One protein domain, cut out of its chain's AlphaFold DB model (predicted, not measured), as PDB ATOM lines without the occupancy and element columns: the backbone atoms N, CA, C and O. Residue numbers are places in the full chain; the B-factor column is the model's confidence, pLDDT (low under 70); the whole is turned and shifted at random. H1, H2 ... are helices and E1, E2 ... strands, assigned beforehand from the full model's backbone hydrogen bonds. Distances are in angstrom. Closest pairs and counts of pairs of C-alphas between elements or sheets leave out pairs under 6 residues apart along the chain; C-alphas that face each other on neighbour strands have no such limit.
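What this domain is: This is residues 7 to 91 and 121 to 191 of the 212 residues of the protein "uncharacterized protein LOC114442266" of Parambassis ranga (Indian glassy fish) (UniProt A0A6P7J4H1). One twisted, antiparallel sheet of seven strands curls round two helices, H1 and H2, which sit in its hollow; the third helix, H3, packs on E4 and E5 at one end of the sheet. The sheet is a wide curved wall that does not close into a ring, with its edge strands E3 and E4 apart. The printed part has 156 residues with seven named strands and three named helices, in the order E1, E2, H1, H2, E3, H3, E4, E5, E6, E7, and its class is mixed, helices and strands. Across the sheet the order is E3, E1, E2, E7, E6, E5, E4. The whole is compact and rounded, with a radius of gyration of the C-alphas of 15.0 A and spans of 39 by 39 by 36 A.

How they stand to each other: Start with the hairpin of E1, residues 7 to 17, and E2, residues 31 to 38: they are antiparallel at 155 degrees, and N 10 and O 36 are 2.9 A apart, within hydrogen-bond range. Next along the printed part come H1, residues 46 to 52, and H2, residues 56 to 65, which meet only through their link. Then look at E3, residues 76 to 88, an edge strand antiparallel to E1 at 165 degrees, with N 13 and O 80 at 2.8 A. E2, H1, H2 and E3 make a split strand-helix-strand unit, two strands running the same way with helices between them along the chain and E1 between them in the sheet; its crossover is right-handed. Past the cut, find H3, residues 131 to 136, and then the meander of E4, residues 141 to 147, E5, residues 150 to 160, E6, residues 166 to 177, and E7, residues 182 to 190, each the antiparallel neighbour of the one before. Check N 143 and O 154 at 2.9 A for E4 and E5, N 155 and O 174 at 2.8 A for E5 and E6, and N 173 and O 186 at 2.9 A for E6 and E7. E7 is also the antiparallel neighbour of E2 at 133 degrees, with N 35 and O 189 at 2.8 A. H1 and H2 are on one face of the sheet, which gives two layers, sheet and helices. The closest C-alphas of H1 and E3 are those of Gln 50 and Val 79, 6.9 A; those of H2 and E6 are Tyr 63 and Asn 169, 5.9 A. H3 is on the sheet at a height over the sheet of 9.3 A and runs slantwise to the strands, at 48 degrees to E5 on the local plane. The closest C-alphas of H3 and E4 are those of Arg 135 and Val 142, 6.0 A. In H1, H2 and H3 every O i to N i+4 pair is within hydrogen-bond range.

Where its parts are: Find C-alpha 7 at (46.893, -13.236, 42.466), where E1 begins; it runs 30.5 A to C-alpha 17, and E2 returns over 21.7 A. H2 begins at C-alpha 56, at (39.325, -11.576, 22.844), and is 13.9 A long. E3 is the longest strand, 34.8 A. E5 measures 30.8 A, and E6, 27.4 A from end to end, bends by 92 degrees at residue 169. E7 runs 23.2 A and ends at C-alpha 190, at (41.312, -3.768, 27.875).

The domain as a whole: The two C-alphas farthest apart are those of Ala 21 and Ala 90, 44.1 A. Residues 92 to 120 are not printed, and C-alphas 91 and 121 are 9.6 A apart across the cut. The link from E1 to E2, residues 18 to 30, is long. The mean pLDDT of the printed part is 79.5; 24 residues are under 70, among them residues 85 to 91 and 121 to 125.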
ATOM      1  N   CYS A   7      47.538 -13.422  43.766       66.44
ATOM      2  CA  CYS A   7      46.893 -13.236  42.466       66.44
ATOM      3  C   CYS A   7      47.969 -12.999  41.410       66.44
ATOM      4  O   CYS A   7      48.776 -12.069  41.522       66.44
ATOM      5  N   GLU A   8      47.973 -13.825  40.371       77.31
ATOM      6  CA  GLU A   8      48.834 -13.628  39.214       77.31
ATOM      7  C   GLU A   8      48.244 -12.547  38.299       77.31
ATOM      8  O   GLU A   8      47.074 -12.613  37.910       77.31
ATOM      9  N   LYS A   9      49.052 -11.539  37.958       80.69
ATOM     10  CA  LYS A   9      48.682 -10.500  36.993       80.69
ATOM     11  C   LYS A   9      49.541 -10.634  35.746       80.69
ATOM     12  O   LYS A   9      50.770 -10.629  35.819       80.69
ATOM     13  N   LEU A  10      48.886 -10.704  34.596       81.25
ATOM     14  CA  LEU A  10      49.525 -10.780  33.289       81.25
ATOM     15  C   LEU A  10      49.093  -9.581  32.441       81.25
ATOM     16  O   LEU A  10      47.939  -9.147  32.495       81.25
ATOM     17  N   LEU A  11      50.011  -9.072  31.620       80.94
ATOM     18  CA  LEU A  11      49.691  -8.191  30.499       80.94
ATOM     19  C   LEU A  11      49.977  -8.935  29.197       80.94
ATOM     20  O   LEU A  11      51.086  -8.853  28.656       80.94
ATOM     21  N   PRO A  12      49.007  -9.710  28.707       77.19
ATOM     22  CA  PRO A  12      49.083 -10.254  27.374       77.19
ATOM     23  C   PRO A  12      48.812  -9.210  26.287       77.19
ATOM     24  O   PRO A  12      47.894  -8.387  26.347       77.19
ATOM     25  N   THR A  13      49.666  -9.279  25.277       79.25
ATOM     26  CA  THR A  13      49.513  -8.651  23.978       79.25
ATOM     27  C   THR A  13      49.038  -9.718  23.002       79.25
ATOM     28  O   THR A  13      49.711 -10.728  22.790       79.25
ATOM     29  N   PHE A  14      47.888  -9.475  22.395       75.06
ATOM     30  CA  PHE A  14      47.261 -10.377  21.444       75.06
ATOM     31  C   PHE A  14      47.368  -9.781  20.061       75.06
ATOM     32  O   PHE A  14      46.939  -8.646  19.841       75.06
ATOM     33  N   MET A  15      47.928 -10.551  19.142       73.06
ATOM     34  CA  MET A  15      47.845 -10.249  17.728       73.06
ATOM     35  C   MET A  15      46.808 -11.150  17.098       73.06
ATOM     36  O   MET A  15      46.864 -12.355  17.300       73.06
ATOM     37  N   ILE A  16      45.853 -10.577  16.376       68.56
ATOM     38  CA  ILE A  16      44.817 -11.352  15.690       68.56
ATOM     39  C   ILE A  16      44.984 -11.110  14.194       68.56
ATOM     40  O   ILE A  16      44.948  -9.968  13.734       68.56
ATOM     41  N   THR A  17      45.191 -12.190  13.454       66.75
ATOM     42  CA  THR A  17      45.330 -12.232  11.999       66.75
ATOM     43  C   THR A  17      44.215 -13.079  11.395       66.75
ATOM     44  O   THR A  17      43.695 -13.985  12.045       66.75
ATOM     45  N   GLY A  18      43.842 -12.800  10.143       61.22
ATOM     46  CA  GLY A  18      42.818 -13.591   9.451       61.22
ATOM     47  C   GLY A  18      41.449 -13.506  10.127       61.22
ATOM     48  O   GLY A  18      40.822 -14.525  10.389       61.22
ATOM     49  N   VAL A  19      41.021 -12.289  10.465       68.31
ATOM     50  CA  VAL A  19      39.694 -12.034  11.033       68.31
ATOM     51  C   VAL A  19      38.647 -12.149   9.930       68.31
ATOM     52  O   VAL A  19      38.861 -11.643   8.827       68.31
ATOM     53  N   ASP A  20      37.501 -12.752  10.250       71.19
ATOM     54  CA  ASP A  20      36.292 -12.695   9.423       71.19
ATOM     55  C   ASP A  20      36.067 -11.275   8.858       71.19
ATOM     56  O   ASP A  20      36.034 -10.284   9.598       71.19
ATOM     57  N   ALA A  21      35.910 -11.183   7.533       72.25
ATOM     58  CA  ALA A  21      35.792  -9.926   6.798       72.25
ATOM     59  C   ALA A  21      34.701  -9.000   7.361       72.25
ATOM     60  O   ALA A  21      34.873  -7.778   7.347       72.25
ATOM     61  N   ARG A  22      33.629  -9.563   7.942       75.31
ATOM     62  CA  ARG A  22      32.541  -8.811   8.594       75.31
ATOM     63  C   ARG A  22      33.029  -7.932   9.747       75.31
ATOM     64  O   ARG A  22      32.434  -6.895  10.021       75.31
ATOM     65  N   TYR A  23      34.119  -8.324  10.402       74.25
ATOM     66  CA  TYR A  23      34.695  -7.624  11.550       74.25
ATOM     67  C   TYR A  23      36.028  -6.937  11.230       74.25
ATOM     68  O   TYR A  23      36.610  -6.304  12.112       74.25
ATOM     69  N   GLY A  24      36.514  -7.010   9.985       70.19
ATOM     70  CA  GLY A  24      37.839  -6.515   9.596       70.19
ATOM     71  C   GLY A  24      38.045  -5.010   9.812       70.19
ATOM     72  O   GLY A  24      39.138  -4.583  10.180       70.19
ATOM     73  N   SER A  25      36.999  -4.194   9.656       73.69
ATOM     74  CA  SER A  25      37.062  -2.747   9.920       73.69
ATOM     75  C   SER A  25      37.136  -2.421  11.418       73.69
ATOM     76  O   SER A  25      37.843  -1.495  11.816       73.69
ATOM     77  N   LEU A  26      36.450  -3.210  12.250       70.38
ATOM     78  CA  LEU A  26      36.410  -3.068  13.705       70.38
ATOM     79  C   LEU A  26      37.705  -3.571  14.349       70.38
ATOM     80  O   LEU A  26      38.255  -2.937  15.251       70.38
ATOM     81  N   LEU A  27      38.204  -4.700  13.843       70.56
ATOM     82  CA  LEU A  27      39.396  -5.387  14.320       70.56
ATOM     83  C   LEU A  27      40.660  -5.000  13.536       70.56
ATOM     84  O   LEU A  27      41.669  -5.701  13.580       70.56
ATOM     85  N   ARG A  28      40.628  -3.846  12.855       63.53
ATOM     86  CA  ARG A  28      41.705  -3.338  11.986       63.53
ATOM     87  C   ARG A  28      43.030  -3.115  12.719       63.53
ATOM     88  O   ARG A  28      44.086  -3.082  12.095       63.53
ATOM     89  N   LYS A  29      42.989  -2.955  14.047       63.03
ATOM     90  CA  LYS A  29      44.189  -3.022  14.883       63.03
ATOM     91  C   LYS A  29      44.610  -4.480  14.999       63.03
ATOM     92  O   LYS A  29      43.972  -5.248  15.694       63.03
ATOM     93  N   SER A  30      45.741  -4.857  14.422       64.25
ATOM     94  CA  SER A  30      46.240  -6.230  14.559       64.25
ATOM     95  C   SER A  30      46.811  -6.537  15.945       64.25
ATOM     96  O   SER A  30      47.320  -7.630  16.138       64.25
ATOM     97  N   ARG A  31      46.785  -5.588  16.897       74.12
ATOM     98  CA  ARG A  31      47.399  -5.715  18.225       74.12
ATOM     99  C   ARG A  31      46.509  -5.132  19.323       74.12
ATOM    100  O   ARG A  31      46.146  -3.956  19.281       74.12
ATOM    101  N   TYR A  32      46.245  -5.944  20.342       77.56
ATOM    102  CA  TYR A  32      45.415  -5.619  21.498       77.56
ATOM    103  C   TYR A  32      46.183  -5.877  22.788       77.56
ATOM    104  O   TYR A  32      46.831  -6.909  22.934       77.56
ATOM    105  N   GLU A  33      46.082  -4.956  23.741       83.75
ATOM    106  CA  GLU A  33      46.647  -5.126  25.080       83.75
ATOM    107  C   GLU A  33      45.511  -5.251  26.091       83.75
ATOM    108  O   GLU A  33      44.642  -4.375  26.197       83.75
ATOM    109  N   MET A  34      45.525  -6.341  26.852       86.19
ATOM    110  CA  MET A  34      44.538  -6.605  27.889       86.19
ATOM    111  C   MET A  34      45.252  -7.062  29.153       86.19
ATOM    112  O   MET A  34      46.144  -7.896  29.103       86.19
ATOM    113  N   PHE A  35      44.848  -6.517  30.293       87.06
ATOM    114  CA  PHE A  35      45.262  -7.020  31.593       87.06
ATOM    115  C   PHE A  35      44.404  -8.230  31.952       87.06
ATOM    116  O   PHE A  35      43.173  -8.151  31.904       87.06
ATOM    117  N   LEU A  36      45.062  -9.319  32.342       87.25
ATOM    118  CA  LEU A  36      44.435 -10.485  32.947       87.25
ATOM    119  C   LEU A  36      44.829 -10.541  34.418       87.25
ATOM    120  O   LEU A  36      46.013 -10.583  34.751       87.25
ATOM    121  N   THR A  37      43.836 -10.533  35.299       86.88
ATOM    122  CA  THR A  37      44.037 -10.839  36.719       86.88
ATOM    123  C   THR A  37      43.440 -12.204  36.991       86.88
ATOM    124  O   THR A  37      42.236 -12.391  36.832       86.88
ATOM    125  N   ASN A  38      44.284 -13.156  37.364       85.75
ATOM    126  CA  ASN A  38      43.845 -14.476  37.771       85.75
ATOM    127  C   ASN A  38      43.152 -14.384  39.133       85.75
ATOM    128  O   ASN A  38      43.742 -13.882  40.090       85.75
ATOM    129  N   LEU A  39      41.903 -14.842  39.193       84.31
ATOM    130  CA  LEU A  39      41.088 -14.839  40.411       84.31
ATOM    131  C   LEU A  39      41.231 -16.148  41.200       84.31
ATOM    132  O   LEU A  39      40.704 -16.282  42.303       84.31
ATOM    133  N   ARG A  40      41.950 -17.127  40.640       80.06
ATOM    134  CA  ARG A  40      42.212 -18.423  41.262       80.06
ATOM    135  C   ARG A  40      43.572 -18.424  41.950       80.06
ATOM    136  O   ARG A  40      44.526 -17.780  41.528       80.06
ATOM    137  N   ASN A  41      43.680 -19.262  42.974       71.38
ATOM    138  CA  ASN A  41      44.906 -19.519  43.736       71.38
ATOM    139  C   ASN A  41      45.893 -20.482  43.039       71.38
ATOM    140  O   ASN A  41      46.842 -20.948  43.668       71.38
ATOM    141  N   ARG A  42      45.680 -20.795  41.758       74.81
ATOM    142  CA  ARG A  42      46.565 -21.627  40.927       74.81
ATOM    143  C   ARG A  42      47.002 -20.835  39.708       74.81
ATOM    144  O   ARG A  42      46.205 -20.051  39.207       74.81
ATOM    145  N   ARG A  43      48.228 -21.046  39.227       78.75
ATOM    146  CA  ARG A  43      48.740 -20.363  38.026       78.75
ATOM    147  C   ARG A  43      47.897 -20.686  36.797       78.75
ATOM    148  O   ARG A  43      47.370 -21.794  36.693       78.75
ATOM    149  N   LEU A  44      47.816 -19.727  35.881       80.81
ATOM    150  CA  LEU A  44      47.250 -19.977  34.557       80.81
ATOM    151  C   LEU A  44      48.222 -20.842  33.755       80.81
ATOM    152  O   LEU A  44      49.422 -20.561  33.706       80.81
ATOM    153  N   SER A  45      47.710 -21.900  33.140       82.38
ATOM    154  CA  SER A  45      48.472 -22.706  32.192       82.38
ATOM    155  C   SER A  45      48.591 -21.989  30.843       82.38
ATOM    156  O   SER A  45      47.811 -21.090  30.519       82.38
ATOM    157  N   SER A  46      49.547 -22.407  30.011       78.94
ATOM    158  CA  SER A  46      49.645 -21.909  28.631       78.94
ATOM    159  C   SER A  46      48.366 -22.180  27.834       78.94
ATOM    160  O   SER A  46      47.968 -21.337  27.036       78.94
ATOM    161  N   ALA A  47      47.692 -23.306  28.099       80.44
ATOM    162  CA  ALA A  47      46.412 -23.650  27.486       80.44
ATOM    163  C   ALA A  47      45.302 -22.668  27.896       80.44
ATOM    164  O   ALA A  47      44.548 -22.223  27.037       80.44
ATOM    165  N   ASP A  48      45.248 -22.240  29.163       83.00
ATOM    166  CA  ASP A  48      44.292 -21.218  29.625       83.00
ATOM    167  C   ASP A  48      44.508 -19.887  28.882       83.00
ATOM    168  O   ASP A  48      43.571 -19.265  28.376       83.00
ATOM    169  N   ILE A  49      45.771 -19.467  28.757       80.00
ATOM    170  CA  ILE A  49      46.147 -18.231  28.054       80.00
ATOM    171  C   ILE A  49      45.831 -18.334  26.555       80.00
ATOM    172  O   ILE A  49      45.329 -17.377  25.962       80.00
ATOM    173  N   GLN A  50      46.098 -19.484  25.938       77.50
ATOM    174  CA  GLN A  50      45.765 -19.737  24.540       77.50
ATOM    175  C   GLN A  50      44.252 -19.767  24.336       77.50
ATOM    176  O   GLN A  50      43.754 -19.153  23.401       77.50
ATOM    177  N   SER A  51      43.496 -20.380  25.242       78.19
ATOM    178  CA  SER A  51      42.036 -20.414  25.196       78.19
ATOM    179  C   SER A  51      41.411 -19.020  25.230       78.19
ATOM    180  O   SER A  51      40.376 -18.775  24.609       78.19
ATOM    181  N   MET A  52      42.060 -18.058  25.889       81.94
ATOM    182  CA  MET A  52      41.617 -16.665  25.876       81.94
ATOM    183  C   MET A  52      41.680 -16.021  24.483       81.94
ATOM    184  O   MET A  52      40.887 -15.115  24.219       81.94
ATOM    185  N   THR A  53      42.538 -16.492  23.566       77.62
ATOM    186  CA  THR A  53      42.625 -15.949  22.190       77.62
ATOM    187  C   THR A  53      41.299 -15.954  21.459       77.62
ATOM    188  O   THR A  53      40.996 -14.996  20.753       77.62
ATOM    189  N   THR A  54      40.489 -16.988  21.672       77.12
ATOM    190  CA  THR A  54      39.210 -17.166  20.982       77.12
ATOM    191  C   THR A  54      38.136 -16.211  21.498       77.12
ATOM    192  O   THR A  54      37.173 -15.927  20.796       77.12
ATOM    193  N   THR A  55      38.308 -15.667  22.708       84.81
ATOM    194  CA  THR A  55      37.314 -14.789  23.361       84.81
ATOM    195  C   THR A  55      37.609 -13.315  23.126       84.81
ATOM    196  O   THR A  55      36.720 -12.471  23.157       84.81
ATOM    197  N   ILE A  56      38.873 -12.968  22.908       84.19
ATOM    198  CA  ILE A  56      39.325 -11.576  22.844       84.19
ATOM    199  C   ILE A  56      38.690 -10.775  21.715       84.19
ATOM    200  O   ILE A  56      38.258  -9.656  22.001       84.19
ATOM    201  N   PRO A  57      38.569 -11.298  20.480       82.56
ATOM    202  CA  PRO A  57      37.805 -10.625  19.439       82.56
ATOM    203  C   PRO A  57      36.384 -10.276  19.901       82.56
ATOM    204  O   PRO A  57      35.927  -9.157  19.686       82.56
ATOM    205  N   SER A  58      35.707 -11.204  20.583       86.00
ATOM    206  CA  SER A  58      34.338 -11.035  21.080       86.00
ATOM    207  C   SER A  58      34.260  -9.977  22.179       86.00
ATOM    208  O   SER A  58      33.394  -9.103  22.134       86.00
ATOM    209  N   LEU A  59      35.193 -10.006  23.139       88.25
ATOM    210  CA  LEU A  59      35.298  -8.978  24.180       88.25
ATOM    211  C   LEU A  59      35.589  -7.607  23.564       88.25
ATOM    212  O   LEU A  59      35.023  -6.608  23.994       88.25
ATOM    213  N   TYR A  60      36.469  -7.534  22.562       85.44
ATOM    214  CA  TYR A  60      36.808  -6.272  21.908       85.44
ATOM    215  C   TYR A  60      35.655  -5.756  21.045       85.44
ATOM    216  O   TYR A  60      35.409  -4.553  21.003       85.44
ATOM    217  N   HIS A  61      34.908  -6.650  20.393       84.06
ATOM    218  CA  HIS A  61      33.689  -6.291  19.684       84.06
ATOM    219  C   HIS A  61      32.689  -5.630  20.633       84.06
ATOM    220  O   HIS A  61      32.237  -4.517  20.356       84.06
ATOM    221  N   ASN A  62      32.400  -6.272  21.770       87.62
ATOM    222  CA  ASN A  62      31.568  -5.704  22.831       87.62
ATOM    223  C   ASN A  62      32.139  -4.359  23.303       87.62
ATOM    224  O   ASN A  62      31.430  -3.355  23.279       87.62
ATOM    225  N   TYR A  63      33.443  -4.310  23.600       84.81
ATOM    226  CA  TYR A  63      34.119  -3.091  24.023       84.81
ATOM    227  C   TYR A  63      33.874  -1.955  23.039       84.81
ATOM    228  O   TYR A  63      33.432  -0.901  23.471       84.81
ATOM    229  N   VAL A  64      34.129  -2.129  21.738       81.56
ATOM    230  CA  VAL A  64      34.053  -1.046  20.744       81.56
ATOM    231  C   VAL A  64      32.616  -0.661  20.395       81.56
ATOM    232  O   VAL A  64      32.341   0.531  20.268       81.56
ATOM    233  N   THR A  65      31.720  -1.637  20.263       80.38
ATOM    234  CA  THR A  65      30.349  -1.414  19.771       80.38
ATOM    235  C   THR A  65      29.333  -1.138  20.877       80.38
ATOM    236  O   THR A  65      28.262  -0.618  20.588       80.38
ATOM    237  N   GLY A  66      29.633  -1.509  22.126       78.50
ATOM    238  CA  GLY A  66      28.655  -1.536  23.216       78.50
ATOM    239  C   GLY A  66      27.586  -2.626  23.057       78.50
ATOM    240  O   GLY A  66      26.617  -2.638  23.811       78.50
ATOM    241  N   SER A  67      27.725  -3.532  22.079       80.62
ATOM    242  CA  SER A  67      26.774  -4.625  21.869       80.62
ATOM    243  C   SER A  67      26.746  -5.543  23.084       80.62
ATOM    244  O   SER A  67      27.800  -5.964  23.536       80.62
ATOM    245  N   SER A  68      25.566  -5.940  23.556       72.62
ATOM    246  CA  SER A  68      25.417  -6.947  24.618       72.62
ATOM    247  C   SER A  68      25.798  -8.368  24.180       72.62
ATOM    248  O   SER A  68      25.856  -9.269  25.012       72.62
ATOM    249  N   SER A  69      26.074  -8.580  22.889       77.38
ATOM    250  CA  SER A  69      26.451  -9.883  22.340       77.38
ATOM    251  C   SER A  69      27.968 -10.084  22.283       77.38
ATOM    252  O   SER A  69      28.737  -9.144  22.061       77.38
ATOM    253  N   PHE A  70      28.393 -11.340  22.442       83.56
ATOM    254  CA  PHE A  70      29.781 -11.785  22.300       83.56
ATOM    255  C   PHE A  70      29.862 -12.788  21.142       83.56
ATOM    256  O   PHE A  70      29.829 -13.998  21.371       83.56
ATOM    257  N   PRO A  71      29.902 -12.311  19.885       80.44
ATOM    258  CA  PRO A  71      29.905 -13.195  18.725       80.44
ATOM    259  C   PRO A  71      31.163 -14.062  18.707       80.44
ATOM    260  O   PRO A  71      32.246 -13.592  19.056       80.44
ATOM    261  N   VAL A  72      31.042 -15.312  18.258       78.81
ATOM    262  CA  VAL A  72      32.209 -16.149  17.958       78.81
ATOM    263  C   VAL A  72      32.845 -15.607  16.682       78.81
ATOM    264  O   VAL A  72      32.248 -15.677  15.610       78.81
ATOM    265  N   ILE A  73      34.037 -15.027  16.802       75.69
ATOM    266  CA  ILE A  73      34.768 -14.451  15.671       75.69
ATOM    267  C   ILE A  73      35.941 -15.374  15.370       75.69
ATOM    268  O   ILE A  73      36.865 -15.497  16.174       75.69
ATOM    269  N   ALA A  74      35.893 -16.016  14.205       68.94
ATOM    270  CA  ALA A  74      37.005 -16.810  13.712       68.94
ATOM    271  C   ALA A  74      38.212 -15.899  13.437       68.94
ATOM    272  O   ALA A  74      38.089 -14.846  12.803       68.94
ATOM    273  N   GLY A  75      39.372 -16.308  13.938       64.88
ATOM    274  CA  GLY A  75      40.637 -15.621  13.730       64.88
ATOM    275  C   GLY A  75      41.794 -16.445  14.271       64.88
ATOM    276  O   GLY A  75      41.638 -17.198  15.231       64.88
ATOM    277  N   GLN A  76      42.962 -16.305  13.652       65.38
ATOM    278  CA  GLN A  76      44.200 -16.872  14.174       65.38
ATOM    279  C   GLN A  76      44.845 -15.837  15.091       65.38
ATOM    280  O   GLN A  76      45.118 -14.710  14.683       65.38
ATOM    281  N   GLY A  77      45.041 -16.201  16.355       65.25
ATOM    282  CA  GLY A  77      45.629 -15.328  17.362       65.25
ATOM    283  C   GLY A  77      47.034 -15.772  17.750       65.25
ATOM    284  O   GLY A  77      47.245 -16.945  18.044       65.25
ATOM    285  N   VAL A  78      47.978 -14.838  17.835       70.62
ATOM    286  CA  VAL A  78      49.256 -15.028  18.531       70.62
ATOM    287  C   VAL A  78      49.190 -14.296  19.866       70.62
ATOM    288  O   VAL A  78      48.910 -13.095  19.910       70.62
ATOM    289  N   VAL A  79      49.472 -15.001  20.964       72.00
ATOM    290  CA  VAL A  79      49.585 -14.392  22.299       72.00
ATOM    291  C   VAL A  79      51.035 -14.260  22.681       72.00
ATOM    292  O   VAL A  79      51.778 -15.235  22.693       72.00
ATOM    293  N   THR A  80      51.411 -13.058  23.090       76.62
ATOM    294  CA  THR A  80      52.638 -12.843  23.850       76.62
ATOM    295  C   THR A  80      52.247 -12.308  25.216       76.62
ATOM    296  O   THR A  80      51.533 -11.315  25.320       76.62
ATOM    297  N   SER A  81      52.657 -12.978  26.288       75.31
ATOM    298  CA  SER A  81      52.296 -12.585  27.652       75.31
ATOM    299  C   SER A  81      53.521 -12.194  28.457       75.31
ATOM    300  O   SER A  81      54.475 -12.962  28.548       75.31
ATOM    301  N   ARG A  82      53.468 -11.024  29.098       78.75
ATOM    302  CA  ARG A  82      54.434 -10.631  30.127       78.75
ATOM    303  C   ARG A  82      53.777 -10.752  31.501       78.75
ATOM    304  O   ARG A  82      52.714 -10.170  31.725       78.75
ATOM    305  N   SER A  83      54.418 -11.476  32.418       76.69
ATOM    306  CA  SER A  83      54.010 -11.463  33.825       76.69
ATOM    307  C   SER A  83      54.322 -10.105  34.442       76.69
ATOM    308  O   SER A  83      55.422  -9.580  34.274       76.69
ATOM    309  N   LEU A  84      53.346  -9.523  35.136       73.44
ATOM    310  CA  LEU A  84      53.506  -8.276  35.889       73.44
ATOM    311  C   LEU A  84      53.810  -8.538  37.373       73.44
ATOM    312  O   LEU A  84      53.854  -7.603  38.168       73.44
ATOM    313  N   GLY A  85      54.028  -9.804  37.736       64.50
ATOM    314  CA  GLY A  85      54.287 -10.240  39.099       64.50
ATOM    315  C   GLY A  85      53.033 -10.693  39.846       64.50
ATOM    316  O   GLY A  85      51.893 -10.547  39.399       64.50
ATOM    317  N   SER A  86      53.276 -11.280  41.014       56.47
ATOM    318  CA  SER A  86      52.252 -11.714  41.956       56.47
ATOM    319  C   SER A  86      52.222 -10.755  43.139       56.47
ATOM    320  O   SER A  86      53.158 -10.751  43.942       56.47
ATOM    321  N   LEU A  87      51.179  -9.940  43.255       54.25
ATOM    322  CA  LEU A  87      51.013  -9.084  44.429       54.25
ATOM    323  C   LEU A  87      50.260  -9.864  45.519       54.25
ATOM    324  O   LEU A  87      49.327 -10.604  45.184       54.25
ATOM    325  N   PRO A  88      50.630  -9.722  46.808       47.53
ATOM    326  CA  PRO A  88      49.764 -10.143  47.900       47.53
ATOM    327  C   PRO A  88      48.482  -9.319  47.786       47.53
ATOM    328  O   PRO A  88      48.482  -8.106  47.995       47.53
ATOM    329  N   SER A  89      47.407  -9.956  47.333       45.03
ATOM    330  CA  SER A  89      46.168  -9.238  47.072       45.03
ATOM    331  C   SER A  89      45.439  -9.051  48.397       45.03
ATOM    332  O   SER A  89      44.901 -10.009  48.943       45.03
ATOM    333  N   ALA A  90      45.427  -7.821  48.918       45.53
ATOM    334  CA  ALA A  90      44.464  -7.410  49.945       45.53
ATOM    335  C   ALA A  90      43.035  -7.323  49.372       45.53
ATOM    336  O   ALA A  90      42.058  -7.279  50.112       45.53
ATOM    337  N   GLU A  91      42.919  -7.321  48.043       46.47
ATOM    338  CA  GLU A  91      41.665  -7.283  47.310       46.47
ATOM    339  C   GLU A  91      41.430  -8.654  46.676       46.47
ATOM    340  O   GLU A  91      42.138  -9.043  45.752       46.47
ATOM    341  N   LEU A 121      33.373  -5.125  43.002       53.34
ATOM    342  CA  LEU A 121      32.803  -6.305  43.636       53.34
ATOM    343  C   LEU A 121      32.830  -7.440  42.612       53.34
ATOM    344  O   LEU A 121      31.934  -7.561  41.783       53.34
ATOM    345  N   THR A 122      33.869  -8.273  42.635       54.50
ATOM    346  CA  THR A 122      33.769  -9.603  42.035       54.50
ATOM    347  C   THR A 122      33.268 -10.542  43.130       54.50
ATOM    348  O   THR A 122      34.017 -10.786  44.082       54.50
ATOM    349  N   PRO A 123      32.012 -11.020  43.068       53.62
ATOM    350  CA  PRO A 123      31.519 -11.988  44.039       53.62
ATOM    351  C   PRO A 123      32.409 -13.231  44.008       53.62
ATOM    352  O   PRO A 123      32.846 -13.642  42.930       53.62
ATOM    353  N   VAL A 124      32.675 -13.800  45.187       59.50
ATOM    354  CA  VAL A 124      33.448 -15.039  45.326       59.50
ATOM    355  C   VAL A 124      32.744 -16.130  44.535       59.50
ATOM    356  O   VAL A 124      31.589 -16.461  44.806       59.50
ATOM    357  N   LEU A 125      33.429 -16.655  43.526       66.38
ATOM    358  CA  LEU A 125      32.877 -17.696  42.683       66.38
ATOM    359  C   LEU A 125      32.978 -19.051  43.390       66.38
ATOM    360  O   LEU A 125      34.085 -19.453  43.758       66.38
ATOM    361  N   PRO A 126      31.859 -19.772  43.565       70.69
ATOM    362  CA  PRO A 126      31.911 -21.111  44.127       70.69
ATOM    363  C   PRO A 126      32.730 -22.028  43.211       70.69
ATOM    364  O   PRO A 126      32.687 -21.902  41.987       70.69
ATOM    365  N   ASP A 127      33.444 -22.993  43.795       74.94
ATOM    366  CA  ASP A 127      34.247 -23.965  43.034       74.94
ATOM    367  C   ASP A 127      33.411 -24.806  42.057       74.94
ATOM    368  O   ASP A 127      33.935 -25.328  41.066       74.94
ATOM    369  N   LYS A 128      32.106 -24.905  42.323       85.31
ATOM    370  CA  LYS A 128      31.114 -25.526  41.457       85.31
ATOM    371  C   LYS A 128      29.920 -24.594  41.280       85.31
ATOM    372  O   LYS A 128      29.354 -24.121  42.261       85.31
ATOM    373  N   ALA A 129      29.512 -24.378  40.037       87.12
ATOM    374  CA  ALA A 129      28.339 -23.588  39.693       87.12
ATOM    375  C   ALA A 129      27.285 -24.441  38.981       87.12
ATOM    376  O   ALA A 129      27.603 -25.406  38.286       87.12
ATOM    377  N   ASN A 130      26.015 -24.061  39.126       90.50
ATOM    378  CA  ASN A 130      24.952 -24.627  38.307       90.50
ATOM    379  C   ASN A 130      24.972 -23.955  36.923       90.50
ATOM    380  O   ASN A 130      24.628 -22.780  36.784       90.50
ATOM    381  N   LEU A 131      25.372 -24.710  35.898       91.19
ATOM    382  CA  LEU A 131      25.484 -24.214  34.527       91.19
ATOM    383  C   LEU A 131      24.139 -23.771  33.934       91.19
ATOM    384  O   LEU A 131      24.120 -22.872  33.099       91.19
ATOM    385  N   GLU A 132      23.022 -24.360  34.359       92.38
ATOM    386  CA  GLU A 132      21.687 -23.960  33.898       92.38
ATOM    387  C   GLU A 132      21.319 -22.574  34.422       92.38
ATOM    388  O   GLU A 132      20.857 -21.730  33.658       92.38
ATOM    389  N   VAL A 133      21.624 -22.301  35.693       90.81
ATOM    390  CA  VAL A 133      21.428 -20.975  36.297       90.81
ATOM    391  C   VAL A 133      22.285 -19.930  35.582       90.81
ATOM    392  O   VAL A 133      21.798 -18.849  35.257       90.81
ATOM    393  N   LEU A 134      23.543 -20.262  35.273       90.06
ATOM    394  CA  LEU A 134      24.429 -19.353  34.542       90.06
ATOM    395  C   LEU A 134      23.932 -19.056  33.122       90.06
ATOM    396  O   LEU A 134      24.092 -17.925  32.670       90.06
ATOM    397  N   ARG A 135      23.325 -20.040  32.440       91.19
ATOM    398  CA  ARG A 135      22.696 -19.872  31.115       91.19
ATOM    399  C   ARG A 135      21.397 -19.072  31.174       91.19
ATOM    400  O   ARG A 135      21.090 -18.359  30.224       91.19
ATOM    401  N   ALA A 136      20.634 -19.202  32.257       89.19
ATOM    402  CA  ALA A 136      19.383 -18.478  32.448       89.19
ATOM    403  C   ALA A 136      19.599 -16.986  32.767       89.19
ATOM    404  O   ALA A 136      18.737 -16.159  32.461       89.19
ATOM    405  N   ASP A 137      20.743 -16.619  33.357       87.38
ATOM    406  CA  ASP A 137      21.094 -15.219  33.605       87.38
ATOM    407  C   ASP A 137      21.446 -14.500  32.294       87.38
ATOM    408  O   ASP A 137      22.528 -14.663  31.733       87.38
ATOM    409  N   ARG A 138      20.533 -13.638  31.839       84.88
ATOM    410  CA  ARG A 138      20.647 -12.870  30.587       84.88
ATOM    411  C   ARG A 138      21.818 -11.889  30.548       84.88
ATOM    412  O   ARG A 138      22.123 -11.362  29.482       84.88
ATOM    413  N   ARG A 139      22.446 -11.594  31.690       83.69
ATOM    414  CA  ARG A 139      23.654 -10.758  31.743       83.69
ATOM    415  C   ARG A 139      24.890 -11.540  31.317       83.69
ATOM    416  O   ARG A 139      25.875 -10.932  30.908       83.69
ATOM    417  N   ASN A 140      24.850 -12.865  31.431       88.88
ATOM    418  CA  ASN A 140      25.939 -13.729  31.023       88.88
ATOM    419  C   ASN A 140      25.844 -14.045  29.535       88.88
ATOM    420  O   ASN A 140      24.773 -14.311  28.993       88.88
ATOM    421  N   SER A 141      27.004 -14.119  28.894       89.81
ATOM    422  CA  SER A 141      27.145 -14.818  27.625       89.81
ATOM    423  C   SER A 141      27.784 -16.168  27.884       89.81
ATOM    424  O   SER A 141      28.927 -16.238  28.340       89.81
ATOM    425  N   VAL A 142      27.042 -17.236  27.597       91.31
ATOM    426  CA  VAL A 142      27.487 -18.612  27.811       91.31
ATOM    427  C   VAL A 142      27.695 -19.293  26.469       91.31
ATOM    428  O   VAL A 142      26.779 -19.353  25.652       91.31
ATOM    429  N   CYS A 143      28.885 -19.843  26.250       90.06
ATOM    430  CA  CYS A 143      29.174 -20.670  25.088       90.06
ATOM    431  C   CYS A 143      29.825 -21.986  25.509       90.06
ATOM    432  O   CYS A 143      30.488 -22.081  26.540       90.06
ATOM    433  N   THR A 144      29.592 -23.025  24.712       91.00
ATOM    434  CA  THR A 144      30.249 -24.324  24.879       91.00
ATOM    435  C   THR A 144      31.249 -24.479  23.746       91.00
ATOM    436  O   THR A 144      30.913 -24.193  22.598       91.00
ATOM    437  N   MET A 145      32.473 -24.879  24.069       87.69
ATOM    438  CA  MET A 145      33.562 -25.039  23.109       87.69
ATOM    439  C   MET A 145      34.358 -26.305  23.399       87.69
ATOM    440  O   MET A 145      34.398 -26.766  24.539       87.69
ATOM    441  N   ASP A 146      34.992 -26.847  22.365       86.50
ATOM    442  CA  ASP A 146      36.018 -27.870  22.519       86.50
ATOM    443  C   ASP A 146      37.386 -27.189  22.606       86.50
ATOM    444  O   ASP A 146      37.731 -26.359  21.760       86.50
ATOM    445  N   LEU A 147      38.127 -27.490  23.667       78.50
ATOM    446  CA  LEU A 147      39.474 -26.996  23.900       78.50
ATOM    447  C   LEU A 147      40.364 -28.185  24.257       78.50
ATOM    448  O   LEU A 147      40.173 -28.807  25.302       78.50
ATOM    449  N   ASP A 148      41.334 -28.490  23.398       75.12
ATOM    450  CA  ASP A 148      42.275 -29.603  23.571       75.12
ATOM    451  C   ASP A 148      41.579 -30.954  23.853       75.12
ATOM    452  O   ASP A 148      41.995 -31.719  24.728       75.12
ATOM    453  N   GLY A 149      40.478 -31.244  23.144       81.69
ATOM    454  CA  GLY A 149      39.703 -32.480  23.301       81.69
ATOM    455  C   GLY A 149      38.851 -32.517  24.570       81.69
ATOM    456  O   GLY A 149      38.422 -33.589  25.006       81.69
ATOM    457  N   ARG A 150      38.638 -31.364  25.213       85.25
ATOM    458  CA  ARG A 150      37.796 -31.214  26.402       85.25
ATOM    459  C   ARG A 150      36.664 -30.247  26.117       85.25
ATOM    460  O   ARG A 150      36.881 -29.120  25.681       85.25
ATOM    461  N   THR A 151      35.449 -30.646  26.476       90.62
ATOM    462  CA  THR A 151      34.301 -29.741  26.454       90.62
ATOM    463  C   THR A 151      34.384 -28.751  27.613       90.62
ATOM    464  O   THR A 151      34.353 -29.130  28.789       90.62
ATOM    465  N   VAL A 152      34.450 -27.469  27.270       91.00
ATOM    466  CA  VAL A 152      34.493 -26.340  28.198       91.00
ATOM    467  C   VAL A 152      33.241 -25.492  28.021       91.00
ATOM    468  O   VAL A 152      32.847 -25.154  26.905       91.00
ATOM    469  N   VAL A 153      32.620 -25.116  29.135       92.50
ATOM    470  CA  VAL A 153      31.542 -24.126  29.174       92.50
ATOM    471  C   VAL A 153      32.136 -22.805  29.638       92.50
ATOM    472  O   VAL A 153      32.505 -22.660  30.802       92.50
ATOM    473  N   ARG A 154      32.240 -21.843  28.725       92.94
ATOM    474  CA  ARG A 154      32.752 -20.502  29.002       92.94
ATOM    475  C   ARG A 154      31.606 -19.560  29.312       92.94
ATOM    476  O   ARG A 154      30.628 -19.479  28.571       92.94
ATOM    477  N   VAL A 155      31.769 -18.808  30.389       92.06
ATOM    478  CA  VAL A 155      30.844 -17.773  30.835       92.06
ATOM    479  C   VAL A 155      31.576 -16.443  30.860       92.06
ATOM    480  O   VAL A 155      32.594 -16.290  31.537       92.06
ATOM    481  N   ILE A 156      31.047 -15.481  30.111       92.62
ATOM    482  CA  ILE A 156      31.499 -14.095  30.100       92.62
ATOM    483  C   ILE A 156      30.468 -13.274  30.864       92.62
ATOM    484  O   ILE A 156      29.312 -13.190  30.446       92.62
ATOM    485  N   SER A 157      30.894 -12.662  31.964       90.31
ATOM    486  CA  SER A 157      30.038 -11.844  32.824       90.31
ATOM    487  C   SER A 157      30.518 -10.389  32.835       90.31
ATOM    488  O   SER A 157      31.724 -10.144  32.989       90.31
ATOM    489  N   PRO A 158      29.611  -9.405  32.701       87.88
ATOM    490  CA  PRO A 158      29.945  -8.003  32.913       87.88
ATOM    491  C   PRO A 158      30.356  -7.764  34.368       87.88
ATOM    492  O   PRO A 158      29.940  -8.475  35.283       87.88
ATOM    493  N   VAL A 159      31.196  -6.755  34.578       86.12
ATOM    494  CA  VAL A 159      31.698  -6.388  35.905       86.12
ATOM    495  C   VAL A 159      31.045  -5.088  36.337       86.12
ATOM    496  O   VAL A 159      31.020  -4.130  35.567       86.12
ATOM    497  N   PHE A 160      30.566  -5.044  37.576       81.56
ATOM    498  CA  PHE A 160      29.900  -3.881  38.149       81.56
ATOM    499  C   PHE A 160      30.711  -3.295  39.311       81.56
ATOM    500  O   PHE A 160      31.479  -3.991  39.984       81.56
ATOM    501  N   LEU A 161      30.566  -1.991  39.520       76.62
ATOM    502  CA  LEU A 161      30.972  -1.315  40.748       76.62
ATOM    503  C   LEU A 161      29.942  -1.566  41.858       76.62
ATOM    504  O   LEU A 161      28.865  -2.102  41.619       76.62
ATOM    505  N   SER A 162      30.269  -1.151  43.083       73.56
ATOM    506  CA  SER A 162      29.377  -1.273  44.246       73.56
ATOM    507  C   SER A 162      28.072  -0.478  44.144       73.56
ATOM    508  O   SER A 162      27.190  -0.660  44.971       73.56
ATOM    509  N   ASP A 163      27.979   0.440  43.187       79.25
ATOM    510  CA  ASP A 163      26.799   1.255  42.888       79.25
ATOM    511  C   ASP A 163      26.047   0.756  41.641       79.25
ATOM    512  O   ASP A 163      25.342   1.529  40.998       79.25
ATOM    513  N   ASP A 164      26.259  -0.508  41.261       75.44
ATOM    514  CA  ASP A 164      25.697  -1.157  40.071       75.44
ATOM    515  C   ASP A 164      26.101  -0.524  38.727       75.44
ATOM    516  O   ASP A 164      25.562  -0.867  37.671       75.44
ATOM    517  N   THR A 165      27.115   0.347  38.707       79.62
ATOM    518  CA  THR A 165      27.658   0.872  37.448       79.62
ATOM    519  C   THR A 165      28.449  -0.211  36.714       79.62
ATOM    520  O   THR A 165      29.463  -0.702  37.219       79.62
ATOM    521  N   MET A 166      28.039  -0.549  35.489       82.81
ATOM    522  CA  MET A 166      28.766  -1.492  34.632       82.81
ATOM    523  C   MET A 166      30.096  -0.896  34.142       82.81
ATOM    524  O   MET A 166      30.152   0.211  33.610       82.81
ATOM    525  N   LEU A 167      31.179  -1.662  34.261       83.62
ATOM    526  CA  LEU A 167      32.495  -1.311  33.736       83.62
ATOM    527  C   LEU A 167      32.647  -1.817  32.296       83.62
ATOM    528  O   LEU A 167      33.070  -2.943  32.064       83.62
ATOM    529  N   GLU A 168      32.371  -0.950  31.321       83.69
ATOM    530  CA  GLU A 168      32.352  -1.273  29.879       83.69
ATOM    531  C   GLU A 168      33.657  -1.826  29.291       83.69
ATOM    532  O   GLU A 168      33.660  -2.322  28.172       83.69
ATOM    533  N   ASN A 169      34.790  -1.690  29.982       85.69
ATOM    534  CA  ASN A 169      36.083  -2.197  29.525       85.69
ATOM    535  C   ASN A 169      36.566  -3.414  30.320       85.69
ATOM    536  O   ASN A 169      37.758  -3.742  30.250       85.69
ATOM    537  N   ARG A 170      35.685  -4.021  31.127       89.62
ATOM    538  CA  ARG A 170      36.014  -5.133  32.015       89.62
ATOM    539  C   ARG A 170      34.971  -6.236  31.965       89.62
ATOM    540  O   ARG A 170      33.778  -5.991  32.093       89.62
ATOM    541  N   TRP A 171      35.464  -7.465  31.901       91.38
ATOM    542  CA  TRP A 171      34.643  -8.669  31.949       91.38
ATOM    543  C   TRP A 171      35.321  -9.703  32.819       91.38
ATOM    544  O   TRP A 171      36.550  -9.781  32.873       91.38
ATOM    545  N   ARG A 172      34.520 -10.524  33.479       91.19
ATOM    546  CA  ARG A 172      34.987 -11.760  34.079       91.19
ATOM    547  C   ARG A 172      34.780 -12.875  33.064       91.19
ATOM    548  O   ARG A 172      33.671 -13.045  32.569       91.19
ATOM    549  N   VAL A 173      35.830 -13.631  32.773       92.19
ATOM    550  CA  VAL A 173      35.748 -14.835  31.941       92.19
ATOM    551  C   VAL A 173      36.019 -16.032  32.830       92.19
ATOM    552  O   VAL A 173      37.043 -16.085  33.513       92.19
ATOM    553  N   THR A 174      35.073 -16.964  32.856       91.81
ATOM    554  CA  THR A 174      35.167 -18.176  33.664       91.81
ATOM    555  C   THR A 174      34.882 -19.393  32.809       91.81
ATOM    556  O   THR A 174      33.849 -19.455  32.149       91.81
ATOM    557  N   ASP A 175      35.781 -20.362  32.873       92.19
ATOM    558  CA  ASP A 175      35.629 -21.644  32.205       92.19
ATOM    559  C   ASP A 175      35.243 -22.703  33.220       92.19
ATOM    560  O   ASP A 175      35.844 -22.803  34.293       92.19
ATOM    561  N   TYR A 176      34.268 -23.516  32.846       92.00
ATOM    562  CA  TYR A 176      33.792 -24.650  33.613       92.00
ATOM    563  C   TYR A 176      33.935 -25.928  32.798       92.00
ATOM    564  O   TYR A 176      33.826 -25.915  31.571       92.00
ATOM    565  N   ASN A 177      34.119 -27.055  33.478       91.69
ATOM    566  CA  ASN A 177      33.873 -28.348  32.848       91.69
ATOM    567  C   ASN A 177      32.359 -28.610  32.730       91.69
ATOM    568  O   ASN A 177      31.532 -27.865  33.259       91.69
ATOM    569  N   ILE A 178      31.992 -29.720  32.090       91.12
ATOM    570  CA  ILE A 178      30.593 -30.153  31.924       91.12
ATOM    571  C   ILE A 178      29.836 -30.367  33.247       91.12
ATOM    572  O   ILE A 178      28.610 -30.342  33.265       91.12
ATOM    573  N   HIS A 179      30.552 -30.553  34.358       92.19
ATOM    574  CA  HIS A 179      29.977 -30.736  35.691       92.19
ATOM    575  C   HIS A 179      29.837 -29.419  36.471       92.19
ATOM    576  O   HIS A 179      29.424 -29.440  37.631       92.19
ATOM    577  N   GLY A 180      30.194 -28.285  35.862       88.94
ATOM    578  CA  GLY A 180      30.137 -26.971  36.494       88.94
ATOM    579  C   GLY A 180      31.307 -26.669  37.428       88.94
ATOM    580  O   GLY A 180      31.239 -25.688  38.161       88.94
ATOM    581  N   CYS A 181      32.374 -27.473  37.429       90.06
ATOM    582  CA  CYS A 181      33.578 -27.182  38.208       90.06
ATOM    583  C   CYS A 181      34.447 -26.148  37.489       90.06
ATOM    584  O   CYS A 181      34.690 -26.265  36.287       90.06
ATOM    585  N   VAL A 182      34.960 -25.178  38.240       89.06
ATOM    586  CA  VAL A 182      35.755 -24.066  37.703       89.06
ATOM    587  C   VAL A 182      37.133 -24.546  37.236       89.06
ATOM    588  O   VAL A 182      37.931 -25.083  38.012       89.06
ATOM    589  N   LEU A 183      37.448 -24.299  35.966       87.75
ATOM    590  CA  LEU A 183      38.738 -24.568  35.322       87.75
ATOM    591  C   LEU A 183      39.621 -23.314  35.291       87.75
ATOM    592  O   LEU A 183      40.781 -23.353  35.698       87.75
ATOM    593  N   MET A 184      39.052 -22.168  34.947       89.00
ATOM    594  CA  MET A 184      39.753 -20.886  34.921       89.00
ATOM    595  C   MET A 184      38.785 -19.796  35.360       89.00
ATOM    596  O   MET A 184      37.604 -19.859  35.039       89.00
ATOM    597  N   SER A 185      39.272 -18.780  36.071       89.75
ATOM    598  CA  SER A 185      38.516 -17.543  36.248       89.75
ATOM    599  C   SER A 185      39.456 -16.350  36.244       89.75
ATOM    600  O   SER A 185      40.370 -16.259  37.068       89.75
ATOM    601  N   VAL A 186      39.252 -15.452  35.285       89.06
ATOM    602  CA  VAL A 186      40.102 -14.284  35.066       89.06
ATOM    603  C   VAL A 186      39.260 -13.026  34.935       89.06
ATOM    604  O   VAL A 186      38.199 -13.013  34.309       89.06
ATOM    605  N   LEU A 187      39.760 -11.937  35.509       90.19
ATOM    606  CA  LEU A 187      39.273 -10.598  35.227       90.19
ATOM    607  C   LEU A 187      40.046 -10.037  34.032       90.19
ATOM    608  O   LEU A 187      41.259  -9.819  34.103       90.19
ATOM    609  N   CYS A 188      39.324  -9.786  32.951       89.50
ATOM    610  CA  CYS A 188      39.809  -9.210  31.710       89.50
ATOM    611  C   CYS A 188      39.575  -7.702  31.707       89.50
ATOM    612  O   CYS A 188      38.469  -7.243  31.988       89.50
ATOM    613  N   ARG A 189      40.595  -6.919  31.351       89.56
ATOM    614  CA  ARG A 189      40.477  -5.465  31.182       89.56
ATOM    615  C   ARG A 189      41.260  -4.993  29.967       89.56
ATOM    616  O   ARG A 189      42.490  -5.041  29.990       89.56
ATOM    617  N   PHE A 190      40.590  -4.438  28.959       86.88
ATOM    618  CA  PHE A 190      41.312  -3.768  27.875       86.88
ATOM    619  C   PHE A 190      42.012  -2.509  28.382       86.88
ATOM    620  O   PHE A 190      41.473  -1.735  29.186       86.88
ATOM    621  N   LYS A 191      43.232  -2.293  27.884       81.88
ATOM    622  CA  LYS A 191      43.946  -1.040  28.089       81.88
ATOM    623  C   LYS A 191      43.207   0.063  27.333       81.88
ATOM    624  O   LYS A 191      43.156   0.068  26.105       81.88
TER     625      LYS A 191